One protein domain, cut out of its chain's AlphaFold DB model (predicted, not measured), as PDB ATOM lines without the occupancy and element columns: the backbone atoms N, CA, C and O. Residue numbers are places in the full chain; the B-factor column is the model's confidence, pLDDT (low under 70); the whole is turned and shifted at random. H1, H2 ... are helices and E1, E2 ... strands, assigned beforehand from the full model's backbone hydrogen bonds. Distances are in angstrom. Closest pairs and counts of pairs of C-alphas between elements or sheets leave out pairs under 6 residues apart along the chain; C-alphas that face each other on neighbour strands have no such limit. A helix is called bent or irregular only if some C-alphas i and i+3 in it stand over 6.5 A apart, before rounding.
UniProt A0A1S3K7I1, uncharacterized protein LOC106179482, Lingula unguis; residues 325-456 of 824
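AT A GLANCE: This is residues 325 to 456 of the 824 residues of the protein "uncharacterized protein LOC106179482" of Lingula unguis (UniProt A0A1S3K7I1). Three helices make the core: H2 and H4 run opposite ways, nearly side by side, and H5 crosses both, with the three centres in a triangle. H1 lies close to H2 and H4, the short H3 and H6 pack on the ends of H2 and H5, and the strand hairpin E1 and E2 lies farthest from the middle. The printed part has 132 residues, ordered E1 E2 H1 H2 H3 H4 H5 H6, with an antiparallel sheet, E1 - E2; the class is mostly helix. It is compact, with a radius of gyration of the C-alphas of 15.1 A and spans of 42 by 34 by 25 A.

IN THESE COORDINATES: Find C-alpha 326 at (-34.897, -12.181, 7.502), where E1, residues 326 to 330, begins its 13.2 A; E2, 333 to 337, covers 13.0 A. Next come H1, 339 to 348, 14.5 A; H2, 351 to 367, 24.2 A; H3, 374 to 377, 5.5 A; and H4, 380 to 392, 18.4 A. H5, 410 to 429, 29.0 A, is irregular: C-alphas 411 and 414 are 7.8 A apart. H6, 449 to 454, 8.5 A, ends at C-alpha 454, (-37.710, -31.743, 36.324).

HOW THE PARTS SIT: In the hairpin, N 328 and O 335 are 3.1 A apart, within hydrogen-bond range. H1 is close to but not clearly touching H4, the closest C-alphas, Gln 342 and Lys 384, being 7.7 A apart. H2 and H4 touch at a shallow tilt of 31 degrees, closest at C-alphas 357 and 387, 7.0 A. H5 touches H2 with residues 410 to 417 alone, closest at C-alphas 410 and 352, 5.5 A, at a steep tilt of 56 degrees. H5 touches H4 with residues 420 to 424 alone, closest at C-alphas 420 and 386, 6.3 A. H6 touches H5, closest at C-alphas 452 and 429, 5.4 A. H2 and H3 only just touch, with 3 pairs of C-alphas within 8 A, the closest being 367 and 374, 7.6 A. Every O i to N i+4 pair is within hydrogen-bond range in H1, H2, H4 and H6, and 13 of 16 in H5; H3 is too short for one.

THE WHOLE: The C-alphas farthest apart, of Asp 332 and Ala 411, are 48.8 A apart. The printed part has no cut; the links H4 to H5 and H5 to H6 are long. Confidence is low, pLDDT under 70, in 31 residues, among them 325 to 330 and 394 to 403.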
ATOM      1  N   CYS A 325     -31.771  -8.772   8.199       40.53
ATOM      2  CA  CYS A 325     -32.820  -9.357   9.027       40.53
ATOM      3  C   CYS A 325     -33.838 -10.077   8.134       40.53
ATOM      4  O   CYS A 325     -34.638  -9.441   7.451       40.53
ATOM      5  N   PHE A 326     -33.830 -11.410   8.144       46.06
ATOM      6  CA  PHE A 326     -34.897 -12.181   7.502       46.06
ATOM      7  C   PHE A 326     -36.090 -12.275   8.452       46.06
ATOM      8  O   PHE A 326     -35.933 -12.704   9.594       46.06
ATOM      9  N   PHE A 327     -37.273 -11.894   7.980       44.28
ATOM     10  CA  PHE A 327     -38.499 -11.960   8.767       44.28
ATOM     11  C   PHE A 327     -39.275 -13.246   8.456       44.28
ATOM     12  O   PHE A 327     -39.617 -13.502   7.302       44.28
ATOM     13  N   VAL A 328     -39.567 -14.049   9.481       47.38
ATOM     14  CA  VAL A 328     -40.402 -15.262   9.364       47.38
ATOM     15  C   VAL A 328     -41.826 -14.938   9.812       47.38
ATOM     16  O   VAL A 328     -42.002 -14.295  10.847       47.38
ATOM     17  N   THR A 329     -42.836 -15.359   9.044       36.72
ATOM     18  CA  THR A 329     -44.253 -15.061   9.310       36.72
ATOM     19  C   THR A 329     -44.940 -16.123  10.166       36.72
ATOM     20  O   THR A 329     -44.877 -17.318   9.877       36.72
ATOM     21  N   ALA A 330     -45.682 -15.670  11.176       40.72
ATOM     22  CA  ALA A 330     -46.597 -16.483  11.974       40.72
ATOM     23  C   ALA A 330     -47.918 -15.713  12.160       40.72
ATOM     24  O   ALA A 330     -48.095 -14.952  13.109       40.72
ATOM     25  N   GLY A 331     -48.833 -15.864  11.197       75.12
ATOM     26  CA  GLY A 331     -49.969 -14.947  11.057       75.12
ATOM     27  C   GLY A 331     -49.492 -13.567  10.598       75.12
ATOM     28  O   GLY A 331     -48.645 -13.482   9.709       75.12
ATOM     29  N   ASP A 332     -50.013 -12.509  11.218       82.19
ATOM     30  CA  ASP A 332     -49.640 -11.117  10.924       82.19
ATOM     31  C   ASP A 332     -48.342 -10.666  11.636       82.19
ATOM     32  O   ASP A 332     -47.879  -9.541  11.445       82.19
ATOM     33  N   PHE A 333     -47.737 -11.543  12.449       68.50
ATOM     34  CA  PHE A 333     -46.501 -11.273  13.186       68.50
ATOM     35  C   PHE A 333     -45.253 -11.739  12.428       68.50
ATOM     36  O   PHE A 333     -45.254 -12.767  11.744       68.50
ATOM     37  N   TRP A 334     -44.168 -10.988  12.617       80.12
ATOM     38  CA  TRP A 334     -42.870 -11.197  11.983       80.12
ATOM     39  C   TRP A 334     -41.782 -11.393  13.045       80.12
ATOM     40  O   TRP A 334     -41.602 -10.533  13.905       80.12
ATOM     41  N   GLN A 335     -41.019 -12.486  12.969       80.94
ATOM     42  CA  GLN A 335     -39.872 -12.724  13.854       80.94
ATOM     43  C   GLN A 335     -38.554 -12.340  13.167       80.94
ATOM     44  O   GLN A 335     -38.280 -12.798  12.057       80.94
ATOM     45  N   CYS A 336     -37.721 -11.539  13.838       86.12
ATOM     46  CA  CYS A 336     -36.381 -11.172  13.367       86.12
ATOM     47  C   CYS A 336     -35.422 -12.375  13.409       86.12
ATOM     48  O   CYS A 336     -35.174 -12.929  14.478       86.12
ATOM     49  N   SER A 337     -34.832 -12.750  12.270       85.69
ATOM     50  CA  SER A 337     -33.832 -13.822  12.193       85.69
ATOM     51  C   SER A 337     -32.424 -13.284  11.939       85.69
ATOM     52  O   SER A 337     -32.079 -12.893  10.823       85.69
ATOM     53  N   PHE A 338     -31.568 -13.377  12.961       89.94
ATOM     54  CA  PHE A 338     -30.124 -13.111  12.876       89.94
ATOM     55  C   PHE A 338     -29.314 -14.337  12.413       89.94
ATOM     56  O   PHE A 338     -28.095 -14.392  12.580       89.94
ATOM     57  N   SER A 339     -29.968 -15.336  11.806       83.88
ATOM     58  CA  SER A 339     -29.355 -16.626  11.451       83.88
ATOM     59  C   SER A 339     -28.118 -16.507  10.555       83.88
ATOM     60  O   SER A 339     -27.200 -17.321  10.692       83.88
ATOM     61  N   TYR A 340     -28.069 -15.502   9.672       85.06
ATOM     62  CA  TYR A 340     -26.887 -15.190   8.863       85.06
ATOM     63  C   TYR A 340     -25.731 -14.701   9.745       85.06
ATOM     64  O   TYR A 340     -24.693 -15.355   9.792       85.06
ATOM     65  N   HIS A 341     -25.942 -13.630  10.520       87.06
ATOM     66  CA  HIS A 341     -24.939 -13.052  11.422       87.06
ATOM     67  C   HIS A 341     -24.415 -14.052  12.458       87.06
ATOM     68  O   HIS A 341     -23.206 -14.207  12.581       87.06
ATOM     69  N   GLN A 342     -25.295 -14.809  13.124       88.44
ATOM     70  CA  GLN A 342     -24.889 -15.903  14.015       88.44
ATOM     71  C   GLN A 342     -23.941 -16.886  13.317       88.44
ATOM     72  O   GLN A 342     -22.939 -17.300  13.884       88.44
ATOM     73  N   THR A 343     -24.270 -17.290  12.086       84.88
ATOM     74  CA  THR A 343     -23.499 -18.301  11.346       84.88
ATOM     75  C   THR A 343     -22.206 -17.726  10.763       84.88
ATOM     76  O   THR A 343     -21.252 -18.478  10.594       84.88
ATOM     77  N   TYR A 344     -22.155 -16.418  10.497       86.50
ATOM     78  CA  TYR A 344     -20.934 -15.699  10.143       86.50
ATOM     79  C   TYR A 344     -19.989 -15.594  11.347       86.50
ATOM     80  O   TYR A 344     -18.881 -16.104  11.270       86.50
ATOM     81  N   ILE A 345     -20.447 -15.081  12.496       88.44
ATOM     82  CA  ILE A 345     -19.623 -14.992  13.719       88.44
ATOM     83  C   ILE A 345     -19.063 -16.372  14.109       88.44
ATOM     84  O   ILE A 345     -17.872 -16.493  14.360       88.44
ATOM     85  N   ILE A 346     -19.882 -17.429  14.055       88.31
ATOM     86  CA  ILE A 346     -19.453 -18.821  14.307       88.31
ATOM     87  C   ILE A 346     -18.368 -19.318  13.324       88.31
ATOM     88  O   ILE A 346     -17.655 -20.265  13.640       88.31
ATOM     89  N   ARG A 347     -18.246 -18.741  12.123       86.69
ATOM     90  CA  ARG A 347     -17.191 -19.084  11.150       86.69
ATOM     91  C   ARG A 347     -15.913 -18.271  11.337       86.69
ATOM     92  O   ARG A 347     -14.850 -18.791  11.022       86.69
ATOM     93  N   GLU A 348     -16.026 -17.045  11.841       90.12
ATOM     94  CA  GLU A 348     -14.881 -16.172  12.128       90.12
ATOM     95  C   GLU A 348     -14.238 -16.469  13.499       90.12
ATOM     96  O   GLU A 348     -13.062 -16.177  13.696       90.12
ATOM     97  N   THR A 349     -14.970 -17.084  14.442       89.06
ATOM     98  CA  THR A 349     -14.392 -17.601  15.699       89.06
ATOM     99  C   THR A 349     -13.363 -18.706  15.452       89.06
ATOM    100  O   THR A 349     -13.521 -19.505  14.525       89.06
ATOM    101  N   ALA A 350     -12.359 -18.807  16.325       83.00
ATOM    102  CA  ALA A 350     -11.237 -19.748  16.236       83.00
ATOM    103  C   ALA A 350     -11.662 -21.221  16.024       83.00
ATOM    104  O   ALA A 350     -12.715 -21.658  16.504       83.00
ATOM    105  N   GLU A 351     -10.852 -22.024  15.319       84.62
ATOM    106  CA  GLU A 351     -11.243 -23.398  14.955       84.62
ATOM    107  C   GLU A 351     -11.433 -24.308  16.185       84.62
ATOM    108  O   GLU A 351     -12.290 -25.198  16.182       84.62
ATOM    109  N   GLU A 352     -10.712 -24.067  17.276       79.31
ATOM    110  CA  GLU A 352     -10.902 -24.740  18.562       79.31
ATOM    111  C   GLU A 352     -12.321 -24.495  19.104       79.31
ATOM    112  O   GLU A 352     -13.027 -25.438  19.479       79.31
ATOM    113  N   ASN A 353     -12.789 -23.244  19.030       84.50
ATOM    114  CA  ASN A 353     -14.139 -22.841  19.420       84.50
ATOM    115  C   ASN A 353     -15.168 -23.542  18.505       84.50
ATOM    116  O   ASN A 353     -16.126 -24.161  18.982       84.50
ATOM    117  N   GLN A 354     -14.951 -23.531  17.184       86.12
ATOM    118  CA  GLN A 354     -15.814 -24.237  16.221       86.12
ATOM    119  C   GLN A 354     -15.862 -25.753  16.470       86.12
ATOM    120  O   GLN A 354     -16.897 -26.394  16.269       86.12
ATOM    121  N   SER A 355     -14.761 -26.347  16.926       83.88
ATOM    122  CA  SER A 355     -14.661 -27.767  17.283       83.88
ATOM    123  C   SER A 355     -15.502 -28.108  18.512       83.88
ATOM    124  O   SER A 355     -16.202 -29.122  18.507       83.88
ATOM    125  N   GLY A 356     -15.554 -27.212  19.497       81.50
ATOM    126  CA  GLY A 356     -16.502 -27.286  20.608       81.50
ATOM    127  C   GLY A 356     -17.968 -27.281  20.162       81.50
ATOM    128  O   GLY A 356     -18.750 -28.146  20.565       81.50
ATOM    129  N   LEU A 357     -18.345 -26.376  19.252       83.88
ATOM    130  CA  LEU A 357     -19.703 -26.343  18.692       83.88
ATOM    131  C   LEU A 357     -20.026 -27.589  17.839       83.88
ATOM    132  O   LEU A 357     -21.174 -28.042  17.822       83.88
ATOM    133  N   ARG A 358     -19.034 -28.166  17.143       86.81
ATOM    134  CA  ARG A 358     -19.165 -29.457  16.437       86.81
ATOM    135  C   ARG A 358     -19.446 -30.598  17.428       86.81
ATOM    136  O   ARG A 358     -20.383 -31.365  17.200       86.81
ATOM    137  N   ALA A 359     -18.717 -30.666  18.544       84.44
ATOM    138  CA  ALA A 359     -18.930 -31.668  19.593       84.44
ATOM    139  C   ALA A 359     -20.331 -31.568  20.227       84.44
ATOM    140  O   ALA A 359     -21.023 -32.576  20.353       84.44
ATOM    141  N   ILE A 360     -20.797 -30.354  20.542       82.25
ATOM    142  CA  ILE A 360     -22.129 -30.119  21.132       82.25
ATOM    143  C   ILE A 360     -23.264 -30.499  20.179       82.25
ATOM    144  O   ILE A 360     -24.244 -31.105  20.609       82.25
ATOM    145  N   LYS A 361     -23.130 -30.211  18.877       85.56
ATOM    146  CA  LYS A 361     -24.102 -30.679  17.874       85.56
ATOM    147  C   LYS A 361     -24.136 -32.205  17.793       85.56
ATOM    148  O   LYS A 361     -25.224 -32.761  17.772       85.56
ATOM    149  N   SER A 362     -22.982 -32.877  17.831       85.56
ATOM    150  CA  SER A 362     -22.937 -34.346  17.863       85.56
ATOM    151  C   SER A 362     -23.571 -34.923  19.131       85.56
ATOM    152  O   SER A 362     -24.287 -35.913  19.042       85.56
ATOM    153  N   LEU A 363     -23.343 -34.307  20.297       79.88
ATOM    154  CA  LEU A 363     -23.949 -34.730  21.563       79.88
ATOM    155  C   LEU A 363     -25.471 -34.554  21.544       79.88
ATOM    156  O   LEU A 363     -26.196 -35.462  21.944       79.88
ATOM    157  N   ARG A 364     -25.967 -33.423  21.026       82.88
ATOM    158  CA  ARG A 364     -27.397 -33.249  20.749       82.88
ATOM    159  C   ARG A 364     -27.898 -34.334  19.808       82.88
ATOM    160  O   ARG A 364     -28.945 -34.897  20.077       82.88
ATOM    161  N   ASP A 365     -27.203 -34.608  18.710       82.12
ATOM    162  CA  ASP A 365     -27.675 -35.565  17.708       82.12
ATOM    163  C   ASP A 365     -27.716 -37.002  18.267       82.12
ATOM    164  O   ASP A 365     -28.631 -37.747  17.926       82.12
ATOM    165  N   ASP A 366     -26.839 -37.366  19.208       77.75
ATOM    166  CA  ASP A 366     -26.961 -38.609  19.985       77.75
ATOM    167  C   ASP A 366     -28.171 -38.585  20.955       77.75
ATOM    168  O   ASP A 366     -28.954 -39.538  20.973       77.75
ATOM    169  N   LEU A 367     -28.387 -37.491  21.701       67.38
ATOM    170  CA  LEU A 367     -29.542 -37.314  22.610       67.38
ATOM    171  C   LEU A 367     -30.892 -37.190  21.868       67.38
ATOM    172  O   LEU A 367     -31.940 -37.570  22.389       67.38
ATOM    173  N   SER A 368     -30.882 -36.703  20.624       66.06
ATOM    174  CA  SER A 368     -32.072 -36.485  19.788       66.06
ATOM    175  C   SER A 368     -32.870 -37.764  19.535       66.06
ATOM    176  O   SER A 368     -34.063 -37.712  19.227       66.06
ATOM    177  N   LEU A 369     -32.192 -38.907  19.665       56.53
ATOM    178  CA  LEU A 369     -32.693 -40.246  19.400       56.53
ATOM    179  C   LEU A 369     -33.393 -40.877  20.614       56.53
ATOM    180  O   LEU A 369     -34.070 -41.889  20.437       56.53
ATOM    181  N   SER A 370     -33.241 -40.319  21.825       62.88
ATOM    182  CA  SER A 370     -33.877 -40.856  23.039       62.88
ATOM    183  C   SER A 370     -35.234 -40.236  23.370       62.88
ATOM    184  O   SER A 370     -36.092 -40.956  23.876       62.88
ATOM    185  N   ASP A 371     -35.460 -38.947  23.084       70.19
ATOM    186  CA  ASP A 371     -36.729 -38.279  23.410       70.19
ATOM    187  C   ASP A 371     -37.082 -37.140  22.422       70.19
ATOM    188  O   ASP A 371     -36.265 -36.241  22.184       70.19
ATOM    189  N   PRO A 372     -38.299 -37.113  21.836       64.56
ATOM    190  CA  PRO A 372     -38.742 -35.995  21.004       64.56
ATOM    191  C   PRO A 372     -38.886 -34.662  21.759       64.56
ATOM    192  O   PRO A 372     -38.812 -33.621  21.110       64.56
ATOM    193  N   LEU A 373     -39.068 -34.646  23.086       62.06
ATOM    194  CA  LEU A 373     -39.183 -33.398  23.852       62.06
ATOM    195  C   LEU A 373     -37.826 -32.693  24.024       62.06
ATOM    196  O   LEU A 373     -37.752 -31.468  23.872       62.06
ATOM    197  N   ASP A 374     -36.747 -33.446  24.270       65.38
ATOM    198  CA  ASP A 374     -35.396 -32.895  24.493       65.38
ATOM    199  C   ASP A 374     -34.867 -32.155  23.253       65.38
ATOM    200  O   ASP A 374     -34.161 -31.154  23.374       65.38
ATOM    201  N   ASN A 375     -35.298 -32.571  22.056       67.19
ATOM    202  CA  ASN A 375     -35.030 -31.889  20.784       67.19
ATOM    203  C   ASN A 375     -35.515 -30.428  20.733       67.19
ATOM    204  O   ASN A 375     -35.029 -29.652  19.910       67.19
ATOM    205  N   THR A 376     -36.472 -30.050  21.585       67.38
ATOM    206  CA  THR A 376     -37.029 -28.690  21.636       67.38
ATOM    207  C   THR A 376     -36.100 -27.750  22.407       67.38
ATOM    208  O   THR A 376     -35.685 -26.718  21.873       67.38
ATOM    209  N   ILE A 377     -35.698 -28.144  23.625       68.88
ATOM    210  CA  ILE A 377     -34.736 -27.401  24.461       68.88
ATOM    211  C   ILE A 377     -33.344 -27.424  23.824       68.88
ATOM    212  O   ILE A 377     -32.720 -26.380  23.664       68.88
ATOM    213  N   LEU A 378     -32.872 -28.595  23.390       72.44
ATOM    214  CA  LEU A 378     -31.582 -28.747  22.715       72.44
ATOM    215  C   LEU A 378     -31.665 -28.475  21.209       72.44
ATOM    216  O   LEU A 378     -30.841 -28.968  20.441       72.44
ATOM    217  N   SER A 379     -32.642 -27.692  20.750       83.06
ATOM    218  CA  SER A 379     -32.709 -27.288  19.346       83.06
ATOM    219  C   SER A 379     -31.449 -26.503  18.935       83.06
ATOM    220  O   SER A 379     -30.642 -26.060  19.755       83.06
ATOM    221  N   THR A 380     -31.221 -26.319  17.630       85.12
ATOM    222  CA  THR A 380     -29.991 -25.652  17.146       85.12
ATOM    223  C   THR A 380     -29.846 -24.203  17.646       85.12
ATOM    224  O   THR A 380     -28.756 -23.647  17.542       85.12
ATOM    225  N   TYR A 381     -30.916 -23.576  18.153       88.38
ATOM    226  CA  TYR A 381     -30.917 -22.163  18.531       88.38
ATOM    227  C   TYR A 381     -30.361 -21.900  19.945       88.38
ATOM    228  O   TYR A 381     -29.362 -21.184  20.024       88.38
ATOM    229  N   PRO A 382     -30.852 -22.515  21.044       88.75
ATOM    230  CA  PRO A 382     -30.268 -22.288  22.371       88.75
ATOM    231  C   PRO A 382     -28.801 -22.728  22.449       88.75
ATOM    232  O   PRO A 382     -27.979 -22.035  23.036       88.75
ATOM    233  N   LEU A 383     -28.428 -23.807  21.747       90.44
ATOM    234  CA  LEU A 383     -27.030 -24.249  21.639       90.44
ATOM    235  C   LEU A 383     -26.125 -23.237  20.909       90.44
ATOM    236  O   LEU A 383     -24.939 -23.145  21.216       90.44
ATOM    237  N   LYS A 384     -26.661 -22.469  19.948       90.25
ATOM    238  CA  LYS A 384     -25.938 -21.349  19.320       90.25
ATOM    239  C   LYS A 384     -25.807 -20.164  20.276       90.25
ATOM    240  O   LYS A 384     -24.729 -19.585  20.341       90.25
ATOM    241  N   VAL A 385     -26.876 -19.800  20.987       91.50
ATOM    242  CA  VAL A 385     -26.863 -18.659  21.917       91.50
ATOM    243  C   VAL A 385     -25.914 -18.931  23.081       91.50
ATOM    244  O   VAL A 385     -25.017 -18.133  23.317       91.50
ATOM    245  N   ALA A 386     -25.997 -20.101  23.717       91.62
ATOM    246  CA  ALA A 386     -25.070 -20.503  24.772       91.62
ATOM    247  C   ALA A 386     -23.603 -20.542  24.295       91.62
ATOM    248  O   ALA A 386     -22.706 -20.111  25.019       91.62
ATOM    249  N   TYR A 387     -23.351 -20.990  23.057       92.50
ATOM    250  CA  TYR A 387     -22.018 -20.940  22.452       92.50
ATOM    251  C   TYR A 387     -21.505 -19.511  22.281       92.50
ATOM    252  O   TYR A 387     -20.367 -19.228  22.653       92.50
ATOM    253  N   LEU A 388     -22.329 -18.610  21.746       91.69
ATOM    254  CA  LEU A 388     -21.951 -17.213  21.543       91.69
ATOM    255  C   LEU A 388     -21.741 -16.502  22.891       91.69
ATOM    256  O   LEU A 388     -20.689 -15.899  23.089       91.69
ATOM    257  N   ASN A 389     -22.652 -16.675  23.852       90.44
ATOM    258  CA  ASN A 389     -22.545 -16.099  25.195       90.44
ATOM    259  C   ASN A 389     -21.265 -16.579  25.913       90.44
ATOM    260  O   ASN A 389     -20.527 -15.758  26.448       90.44
ATOM    261  N   LYS A 390     -20.932 -17.880  25.852       89.69
ATOM    262  CA  LYS A 390     -19.702 -18.450  26.449       89.69
ATOM    263  C   LYS A 390     -18.415 -18.089  25.689       89.69
ATOM    264  O   LYS A 390     -17.341 -18.132  26.281       89.69
ATOM    265  N   THR A 391     -18.495 -17.760  24.397       90.12
ATOM    266  CA  THR A 391     -17.319 -17.411  23.572       90.12
ATOM    267  C   THR A 391     -16.969 -15.928  23.658       90.12
ATOM    268  O   THR A 391     -15.791 -15.590  23.699       90.12
ATOM    269  N   PHE A 392     -17.967 -15.045  23.733       87.06
ATOM    270  CA  PHE A 392     -17.767 -13.591  23.810       87.06
ATOM    271  C   PHE A 392     -17.935 -13.011  25.222       87.06
ATOM    272  O   PHE A 392     -17.789 -11.805  25.386       87.06
ATOM    273  N   ASN A 393     -18.242 -13.867  26.209       70.12
ATOM    274  CA  ASN A 393     -18.420 -13.561  27.634       70.12
ATOM    275  C   ASN A 393     -19.153 -12.227  27.880       70.12
ATOM    276  O   ASN A 393     -18.642 -11.325  28.539       70.12
ATOM    277  N   MET A 394     -20.344 -12.099  27.285       60.81
ATOM    278  CA  MET A 394     -21.148 -10.874  27.333       60.81
ATOM    279  C   MET A 394     -21.933 -10.751  28.643       60.81
ATOM    280  O   MET A 394     -23.165 -10.756  28.646       60.81
ATOM    281  N   ASP A 395     -21.203 -10.617  29.748       62.12
ATOM    282  CA  ASP A 395     -21.742 -10.048  30.979       62.12
ATOM    283  C   ASP A 395     -22.118  -8.576  30.717       62.12
ATOM    284  O   ASP A 395     -21.450  -7.877  29.950       62.12
ATOM    285  N   ASP A 396     -23.236  -8.107  31.283       56.34
ATOM    286  CA  ASP A 396     -23.945  -6.931  30.750       56.34
ATOM    287  C   ASP A 396     -23.139  -5.616  30.756       56.34
ATOM    288  O   ASP A 396     -23.411  -4.767  29.904       56.34
ATOM    289  N   GLU A 397     -22.152  -5.472  31.649       54.69
ATOM    290  CA  GLU A 397     -21.282  -4.288  31.777       54.69
ATOM    291  C   GLU A 397     -20.100  -4.263  30.785       54.69
ATOM    292  O   GLU A 397     -19.653  -3.185  30.391       54.69
ATOM    293  N   ASP A 398     -19.597  -5.419  30.334       47.03
ATOM    294  CA  ASP A 398     -18.394  -5.496  29.481       47.03
ATOM    295  C   ASP A 398     -18.705  -5.459  27.971       47.03
ATOM    296  O   ASP A 398     -17.795  -5.416  27.139       47.03
ATOM    297  N   VAL A 399     -19.985  -5.394  27.580       48.38
ATOM    298  CA  VAL A 399     -20.401  -5.302  26.165       48.38
ATOM    299  C   VAL A 399     -19.877  -4.025  25.482       48.38
ATOM    300  O   VAL A 399     -19.570  -4.054  24.291       48.38
ATOM    301  N   GLU A 400     -19.691  -2.926  26.223       46.66
ATOM    302  CA  GLU A 400     -19.040  -1.709  25.704       46.66
ATOM    303  C   GLU A 400     -17.499  -1.811  25.668       46.66
ATOM    304  O   GLU A 400     -16.832  -1.045  24.969       46.66
ATOM    305  N   ARG A 401     -16.904  -2.776  26.381       46.84
ATOM    306  CA  ARG A 401     -15.454  -2.916  26.595       46.84
ATOM    307  C   ARG A 401     -14.827  -4.042  25.773       46.84
ATOM    308  O   ARG A 401     -14.123  -4.900  26.299       46.84
ATOM    309  N   GLN A 402     -14.994  -3.967  24.451       48.12
ATOM    310  CA  GLN A 402     -14.305  -4.839  23.484       48.12
ATOM    311  C   GLN A 402     -14.436  -6.338  23.823       48.12
ATOM    312  O   GLN A 402     -13.426  -6.976  24.119       48.12
ATOM    313  N   GLY A 403     -15.653  -6.895  23.767       55.69
ATOM    314  CA  GLY A 403     -15.936  -8.305  24.084       55.69
ATOM    315  C   GLY A 403     -14.906  -9.276  23.494       55.69
ATOM    316  O   GLY A 403     -14.919  -9.574  22.297       55.69
ATOM    317  N   LYS A 404     -13.969  -9.730  24.336       70.25
ATOM    318  CA  LYS A 404     -12.801 -10.502  23.904       70.25
ATOM    319  C   LYS A 404     -13.240 -11.915  23.571       70.25
ATOM    320  O   LYS A 404     -13.810 -12.598  24.419       70.25
ATOM    321  N   GLU A 405     -12.914 -12.375  22.364       79.44
ATOM    322  CA  GLU A 405     -13.097 -13.781  22.024       79.44
ATOM    323  C   GLU A 405     -12.280 -14.641  22.997       79.44
ATOM    324  O   GLU A 405     -11.045 -14.631  23.008       79.44
ATOM    325  N   THR A 406     -12.989 -15.403  23.822       82.06
ATOM    326  CA  THR A 406     -12.399 -16.420  24.677       82.06
ATOM    327  C   THR A 406     -11.921 -17.541  23.765       82.06
ATOM    328  O   THR A 406     -12.730 -18.272  23.193       82.06
ATOM    329  N   LYS A 407     -10.604 -17.680  23.599       84.56
ATOM    330  CA  LYS A 407     -10.020 -18.818  22.881       84.56
ATOM    331  C   LYS A 407     -10.121 -20.072  23.739       84.56
ATOM    332  O   LYS A 407      -9.598 -20.106  24.852       84.56
ATOM    333  N   TRP A 408     -10.790 -21.096  23.227       87.25
ATOM    334  CA  TRP A 408     -10.923 -22.379  23.901       87.25
ATOM    335  C   TRP A 408      -9.628 -23.164  23.711       87.25
ATOM    336  O   TRP A 408      -9.146 -23.333  22.592       87.25
ATOM    337  N   ASN A 409      -9.066 -23.678  24.800       88.50
ATOM    338  CA  ASN A 409      -7.925 -24.579  24.706       88.50
ATOM    339  C   ASN A 409      -8.408 -25.916  24.117       88.50
ATOM    340  O   ASN A 409      -9.309 -26.546  24.675       88.50
ATOM    341  N   ALA A 410      -7.798 -26.378  23.021       85.25
ATOM    342  CA  ALA A 410      -8.149 -27.648  22.380       85.25
ATOM    343  C   ALA A 410      -8.073 -28.849  23.349       85.25
ATOM    344  O   ALA A 410      -8.910 -29.749  23.289       85.25
ATOM    345  N   ALA A 411      -7.125 -28.832  24.296       87.75
ATOM    346  CA  ALA A 411      -6.995 -29.851  25.342       87.75
ATOM    347  C   ALA A 411      -8.080 -29.767  26.440       87.75
ATOM    348  O   ALA A 411      -8.215 -30.690  27.241       87.75
ATOM    349  N   GLU A 412      -8.870 -28.690  26.478       89.44
ATOM    350  CA  GLU A 412      -9.955 -28.459  27.442       89.44
ATOM    351  C   GLU A 412     -11.341 -28.372  26.775       89.44
ATOM    352  O   GLU A 412     -12.302 -27.965  27.426       89.44
ATOM    353  N   ILE A 413     -11.503 -28.795  25.512       86.44
ATOM    354  CA  ILE A 413     -12.817 -28.810  24.832       86.44
ATOM    355  C   ILE A 413     -13.871 -29.555  25.671       86.44
ATOM    356  O   ILE A 413     -14.962 -29.030  25.874       86.44
ATOM    357  N   ASP A 414     -13.530 -30.706  26.261       85.75
ATOM    358  CA  ASP A 414     -14.401 -31.466  27.178       85.75
ATOM    359  C   ASP A 414     -14.875 -30.664  28.405       85.75
ATOM    360  O   ASP A 414     -15.925 -30.966  28.979       85.75
ATOM    361  N   LYS A 415     -14.098 -29.667  28.841       88.62
ATOM    362  CA  LYS A 415     -14.443 -28.747  29.929       88.62
ATOM    363  C   LYS A 415     -15.307 -27.608  29.394       88.62
ATOM    364  O   LYS A 415     -16.409 -27.443  29.893       88.62
ATOM    365  N   HIS A 416     -14.901 -26.917  28.326       88.38
ATOM    366  CA  HIS A 416     -15.704 -25.846  27.716       88.38
ATOM    367  C   HIS A 416     -17.109 -26.311  27.280       88.38
ATOM    368  O   HIS A 416     -18.091 -25.590  27.462       88.38
ATOM    369  N   VAL A 417     -17.228 -27.541  26.769       87.19
ATOM    370  CA  VAL A 417     -18.513 -28.179  26.438       87.19
ATOM    371  C   VAL A 417     -19.370 -28.398  27.689       87.19
ATOM    372  O   VAL A 417     -20.572 -28.144  27.664       87.19
ATOM    373  N   VAL A 418     -18.769 -28.834  28.796       88.44
ATOM    374  CA  VAL A 418     -19.476 -29.078  30.065       88.44
ATOM    375  C   VAL A 418     -19.865 -27.775  30.755       88.44
ATOM    376  O   VAL A 418     -20.992 -27.684  31.228       88.44
ATOM    377  N   ASP A 419     -18.994 -26.767  30.745       88.12
ATOM    378  CA  ASP A 419     -19.288 -25.410  31.205       88.12
ATOM    379  C   ASP A 419     -20.496 -24.818  30.461       88.12
ATOM    380  O   ASP A 419     -21.364 -24.211  31.081       88.12
ATOM    381  N   MET A 420     -20.577 -24.990  29.136       89.81
ATOM    382  CA  MET A 420     -21.721 -24.489  28.370       89.81
ATOM    383  C   MET A 420     -22.997 -25.279  28.674       89.81
ATOM    384  O   MET A 420     -24.054 -24.684  28.843       89.81
ATOM    385  N   LEU A 421     -22.918 -26.608  28.779       87.94
ATOM    386  CA  LEU A 421     -24.072 -27.437  29.147       87.94
ATOM    387  C   LEU A 421     -24.545 -27.164  30.584       87.94
ATOM    388  O   LEU A 421     -25.728 -27.322  30.867       87.94
ATOM    389  N   GLN A 422     -23.650 -26.711  31.465       88.94
ATOM    390  CA  GLN A 422     -23.988 -26.192  32.788       88.94
ATOM    391  C   GLN A 422     -24.650 -24.808  32.707       88.94
ATOM    392  O   GLN A 422     -25.726 -24.641  33.266       88.94
ATOM    393  N   SER A 423     -24.104 -23.876  31.920       87.81
ATOM    394  CA  SER A 423     -24.732 -22.573  31.644       87.81
ATOM    395  C   SER A 423     -26.135 -22.709  31.024       87.81
ATOM    396  O   SER A 423     -27.025 -21.935  31.361       87.81
ATOM    397  N   ILE A 424     -26.370 -23.726  30.183       89.38
ATOM    398  CA  ILE A 424     -27.701 -24.077  29.654       89.38
ATOM    399  C   ILE A 424     -28.628 -24.628  30.754       89.38
ATOM    400  O   ILE A 424     -29.811 -24.303  30.747       89.38
ATOM    401  N   ASP A 425     -28.125 -25.438  31.692       87.44
ATOM    402  CA  ASP A 425     -28.910 -25.974  32.823       87.44
ATOM    403  C   ASP A 425     -29.326 -24.851  33.794       87.44
ATOM    404  O   ASP A 425     -30.473 -24.791  34.234       87.44
ATOM    405  N   GLU A 426     -28.401 -23.934  34.083       89.12
ATOM    406  CA  GLU A 426     -28.559 -22.810  35.013       89.12
ATOM    407  C   GLU A 426     -29.458 -21.713  34.417       89.12
ATOM    408  O   GLU A 426     -30.561 -21.478  34.917       89.12
ATOM    409  N   GLN A 427     -29.067 -21.124  33.280       88.88
ATOM    410  CA  GLN A 427     -29.860 -20.085  32.606       88.88
ATOM    411  C   GLN A 427     -31.158 -20.632  31.983       88.88
ATOM    412  O   GLN A 427     -32.075 -19.873  31.666       88.88
ATOM    413  N   GLY A 428     -31.249 -21.954  31.800       87.06
ATOM    414  CA  GLY A 428     -32.483 -22.655  31.460       87.06
ATOM    415  C   GLY A 428     -33.454 -22.696  32.634       87.06
ATOM    416  O   GLY A 428     -34.590 -22.252  32.489       87.06
ATOM    417  N   ALA A 429     -33.016 -23.165  33.807       85.81
ATOM    418  CA  ALA A 429     -33.855 -23.240  35.007       85.81
ATOM    419  C   ALA A 429     -34.366 -21.862  35.473       85.81
ATOM    420  O   ALA A 429     -35.515 -21.737  35.894       85.81
ATOM    421  N   GLU A 430     -33.539 -20.823  35.347       88.69
ATOM    422  CA  GLU A 430     -33.918 -19.428  35.614       88.69
ATOM    423  C   GLU A 430     -34.780 -18.794  34.508       88.69
ATOM    424  O   GLU A 430     -35.374 -17.737  34.721       88.69
ATOM    425  N   ARG A 431     -34.825 -19.406  33.314       88.94
ATOM    426  CA  ARG A 431     -35.257 -18.789  32.045       88.94
ATOM    427  C   ARG A 431     -34.510 -17.483  31.704       88.94
ATOM    428  O   ARG A 431     -35.043 -16.647  30.981       88.94
ATOM    429  N   SER A 432     -33.287 -17.300  32.200       91.12
ATOM    430  CA  SER A 432     -32.501 -16.060  32.104       91.12
ATOM    431  C   SER A 432     -31.620 -15.951  30.850       91.12
ATOM    432  O   SER A 432     -31.047 -14.888  30.611       91.12
ATOM    433  N   MET A 433     -31.517 -17.001  30.019       91.56
ATOM    434  CA  MET A 433     -30.653 -17.010  28.825       91.56
ATOM    435  C   MET A 433     -31.070 -15.950  27.791       91.56
ATOM    436  O   MET A 433     -31.959 -16.188  26.972       91.56
ATOM    437  N   LYS A 434     -30.404 -14.791  27.801       91.69
ATOM    438  CA  LYS A 434     -30.602 -13.698  26.835       91.69
ATOM    439  C   LYS A 434     -30.051 -14.060  25.456       91.69
ATOM    440  O   LYS A 434     -28.981 -14.666  25.347       91.69
ATOM    441  N   ASP A 435     -30.746 -13.634  24.403       90.88
ATOM    442  CA  ASP A 435     -30.212 -13.647  23.042       90.88
ATOM    443  C   ASP A 435     -29.166 -12.536  22.843       90.88
ATOM    444  O   ASP A 435     -29.399 -11.375  23.174       90.88
ATOM    445  N   ILE A 436     -28.021 -12.887  22.252       88.00
ATOM    446  CA  ILE A 436     -26.881 -11.976  22.065       88.00
ATOM    447  C   ILE A 436     -27.155 -10.818  21.082       88.00
ATOM    448  O   ILE A 436     -26.471  -9.799  21.133       88.00
ATOM    449  N   PHE A 437     -28.163 -10.934  20.206       88.81
ATOM    450  CA  PHE A 437     -28.614  -9.859  19.308       88.81
ATOM    451  C   PHE A 437     -29.860  -9.131  19.829       88.81
ATOM    452  O   PHE A 437     -30.147  -8.017  19.391       88.81
ATOM    453  N   ILE A 438     -30.614  -9.746  20.745       90.88
ATOM    454  CA  ILE A 438     -31.827  -9.175  21.336       90.88
ATOM    455  C   ILE A 438     -31.775  -9.390  22.856       90.88
ATOM    456  O   ILE A 438     -32.403 -10.313  23.371       90.88
ATOM    457  N   LYS A 439     -31.065  -8.516  23.590       86.00
ATOM    458  CA  LYS A 439     -30.880  -8.625  25.059       86.00
ATOM    459  C   LYS A 439     -32.189  -8.837  25.844       86.00
ATOM    460  O   LYS A 439     -32.176  -9.499  26.878       86.00
ATOM    461  N   ASN A 440     -33.308  -8.302  25.350       87.62
ATOM    462  CA  ASN A 440     -34.629  -8.393  25.987       87.62
ATOM    463  C   ASN A 440     -35.398  -9.688  25.651       87.62
ATOM    464  O   ASN A 440     -36.474  -9.915  26.196       87.62
ATOM    465  N   ASN A 441     -34.884 -10.530  24.749       88.38
ATOM    466  CA  ASN A 441     -35.483 -11.807  24.374       88.38
ATOM    467  C   ASN A 441     -34.789 -12.949  25.126       88.38
ATOM    468  O   ASN A 441     -33.681 -13.355  24.767       88.38
ATOM    469  N   ALA A 442     -35.445 -13.478  26.156       90.75
ATOM    470  CA  ALA A 442     -34.972 -14.660  26.860       90.75
ATOM    471  C   ALA A 442     -35.369 -15.933  26.094       90.75
ATOM    472  O   ALA A 442     -36.549 -16.237  25.926       90.75
ATOM    473  N   VAL A 443     -34.375 -16.708  25.658       90.19
ATOM    474  CA  VAL A 443     -34.519 -17.879  24.772       90.19
ATOM    475  C   VAL A 443     -35.430 -18.970  25.355       90.19
ATOM    476  O   VAL A 443     -36.047 -19.725  24.606       90.19
ATOM    477  N   PHE A 444     -35.545 -19.038  26.685       89.25
ATOM    478  CA  PHE A 444     -36.381 -20.001  27.407       89.25
ATOM    479  C   PHE A 444     -37.635 -19.386  28.057       89.25
ATOM    480  O   PHE A 444     -38.273 -20.052  28.869       89.25
ATOM    481  N   HIS A 445     -38.018 -18.149  27.708       86.81
ATOM    482  CA  HIS A 445     -39.187 -17.463  28.284       86.81
ATOM    483  C   HIS A 445     -40.467 -18.323  28.234       86.81
ATOM    484  O   HIS A 445     -41.128 -18.528  29.255       86.81
ATOM    485  N   ASP A 446     -40.755 -18.891  27.060       82.00
ATOM    486  CA  ASP A 446     -41.973 -19.664  26.786       82.00
ATOM    487  C   ASP A 446     -41.853 -21.158  27.156       82.00
ATOM    488  O   ASP A 446     -42.822 -21.911  27.050       82.00
ATOM    489  N   ALA A 447     -40.677 -21.621  27.597       83.25
ATOM    490  CA  ALA A 447     -40.456 -23.021  27.961       83.25
ATOM    491  C   ALA A 447     -41.023 -23.317  29.360       83.25
ATOM    492  O   ALA A 447     -40.717 -22.610  30.321       83.25
ATOM    493  N   ASP A 448     -41.853 -24.355  29.498       82.19
ATOM    494  CA  ASP A 448     -42.528 -24.696  30.761       82.19
ATOM    495  C   ASP A 448     -41.523 -24.885  31.915       82.19
ATOM    496  O   ASP A 448     -40.579 -25.677  31.832       82.19
ATOM    497  N   LYS A 449     -41.739 -24.151  33.013       78.94
ATOM    498  CA  LYS A 449     -40.879 -24.185  34.199       78.94
ATOM    499  C   LYS A 449     -40.816 -25.589  34.816       78.94
ATOM    500  O   LYS A 449     -39.739 -26.033  35.203       78.94
ATOM    501  N   SER A 450     -41.933 -26.316  34.838       70.31
ATOM    502  CA  SER A 450     -41.990 -27.686  35.363       70.31
ATOM    503  C   SER A 450     -41.142 -28.663  34.538       70.31
ATOM    504  O   SER A 450     -40.547 -29.596  35.084       70.31
ATOM    505  N   TYR A 451     -41.020 -28.423  33.230       70.25
ATOM    506  CA  TYR A 451     -40.192 -29.219  32.330       70.25
ATOM    507  C   TYR A 451     -38.694 -28.928  32.539       70.25
ATOM    508  O   TYR A 451     -37.907 -29.865  32.687       70.25
ATOM    509  N   LEU A 452     -38.323 -27.650  32.677       74.44
ATOM    510  CA  LEU A 452     -36.954 -27.206  32.983       74.44
ATOM    511  C   LEU A 452     -36.465 -27.701  34.362       74.44
ATOM    512  O   LEU A 452     -35.364 -28.236  34.483       74.44
ATOM    513  N   GLU A 453     -37.285 -27.590  35.413       67.38
ATOM    514  CA  GLU A 453     -36.904 -28.001  36.777       67.38
ATOM    515  C   GLU A 453     -36.819 -29.530  36.949       67.38
ATOM    516  O   GLU A 453     -35.954 -30.047  37.679       67.38
ATOM    517  N   SER A 454     -37.701 -30.277  36.271       52.19
ATOM    518  CA  SER A 454     -37.710 -31.743  36.324       52.19
ATOM    519  C   SER A 454     -36.524 -32.346  35.567       52.19
ATOM    520  O   SER A 454     -35.819 -33.192  36.138       52.19
ATOM    521  N   ARG A 455     -36.231 -31.863  34.349       62.78
ATOM    522  CA  ARG A 455     -35.079 -32.278  33.530       62.78
ATOM    523  C   ARG A 455     -33.902 -31.307  33.619       62.78
ATOM    524  O   ARG A 455     -33.500 -30.719  32.620       62.78
ATOM    525  N   ARG A 456     -33.239 -31.270  34.781       63.12
ATOM    526  CA  ARG A 456     -31.840 -30.807  34.827       63.12
ATOM    527  C   ARG A 456     -30.992 -31.689  33.907       63.12
ATOM    528  O   ARG A 456     -30.713 -32.848  34.238       63.12
TER     529      ARG A 456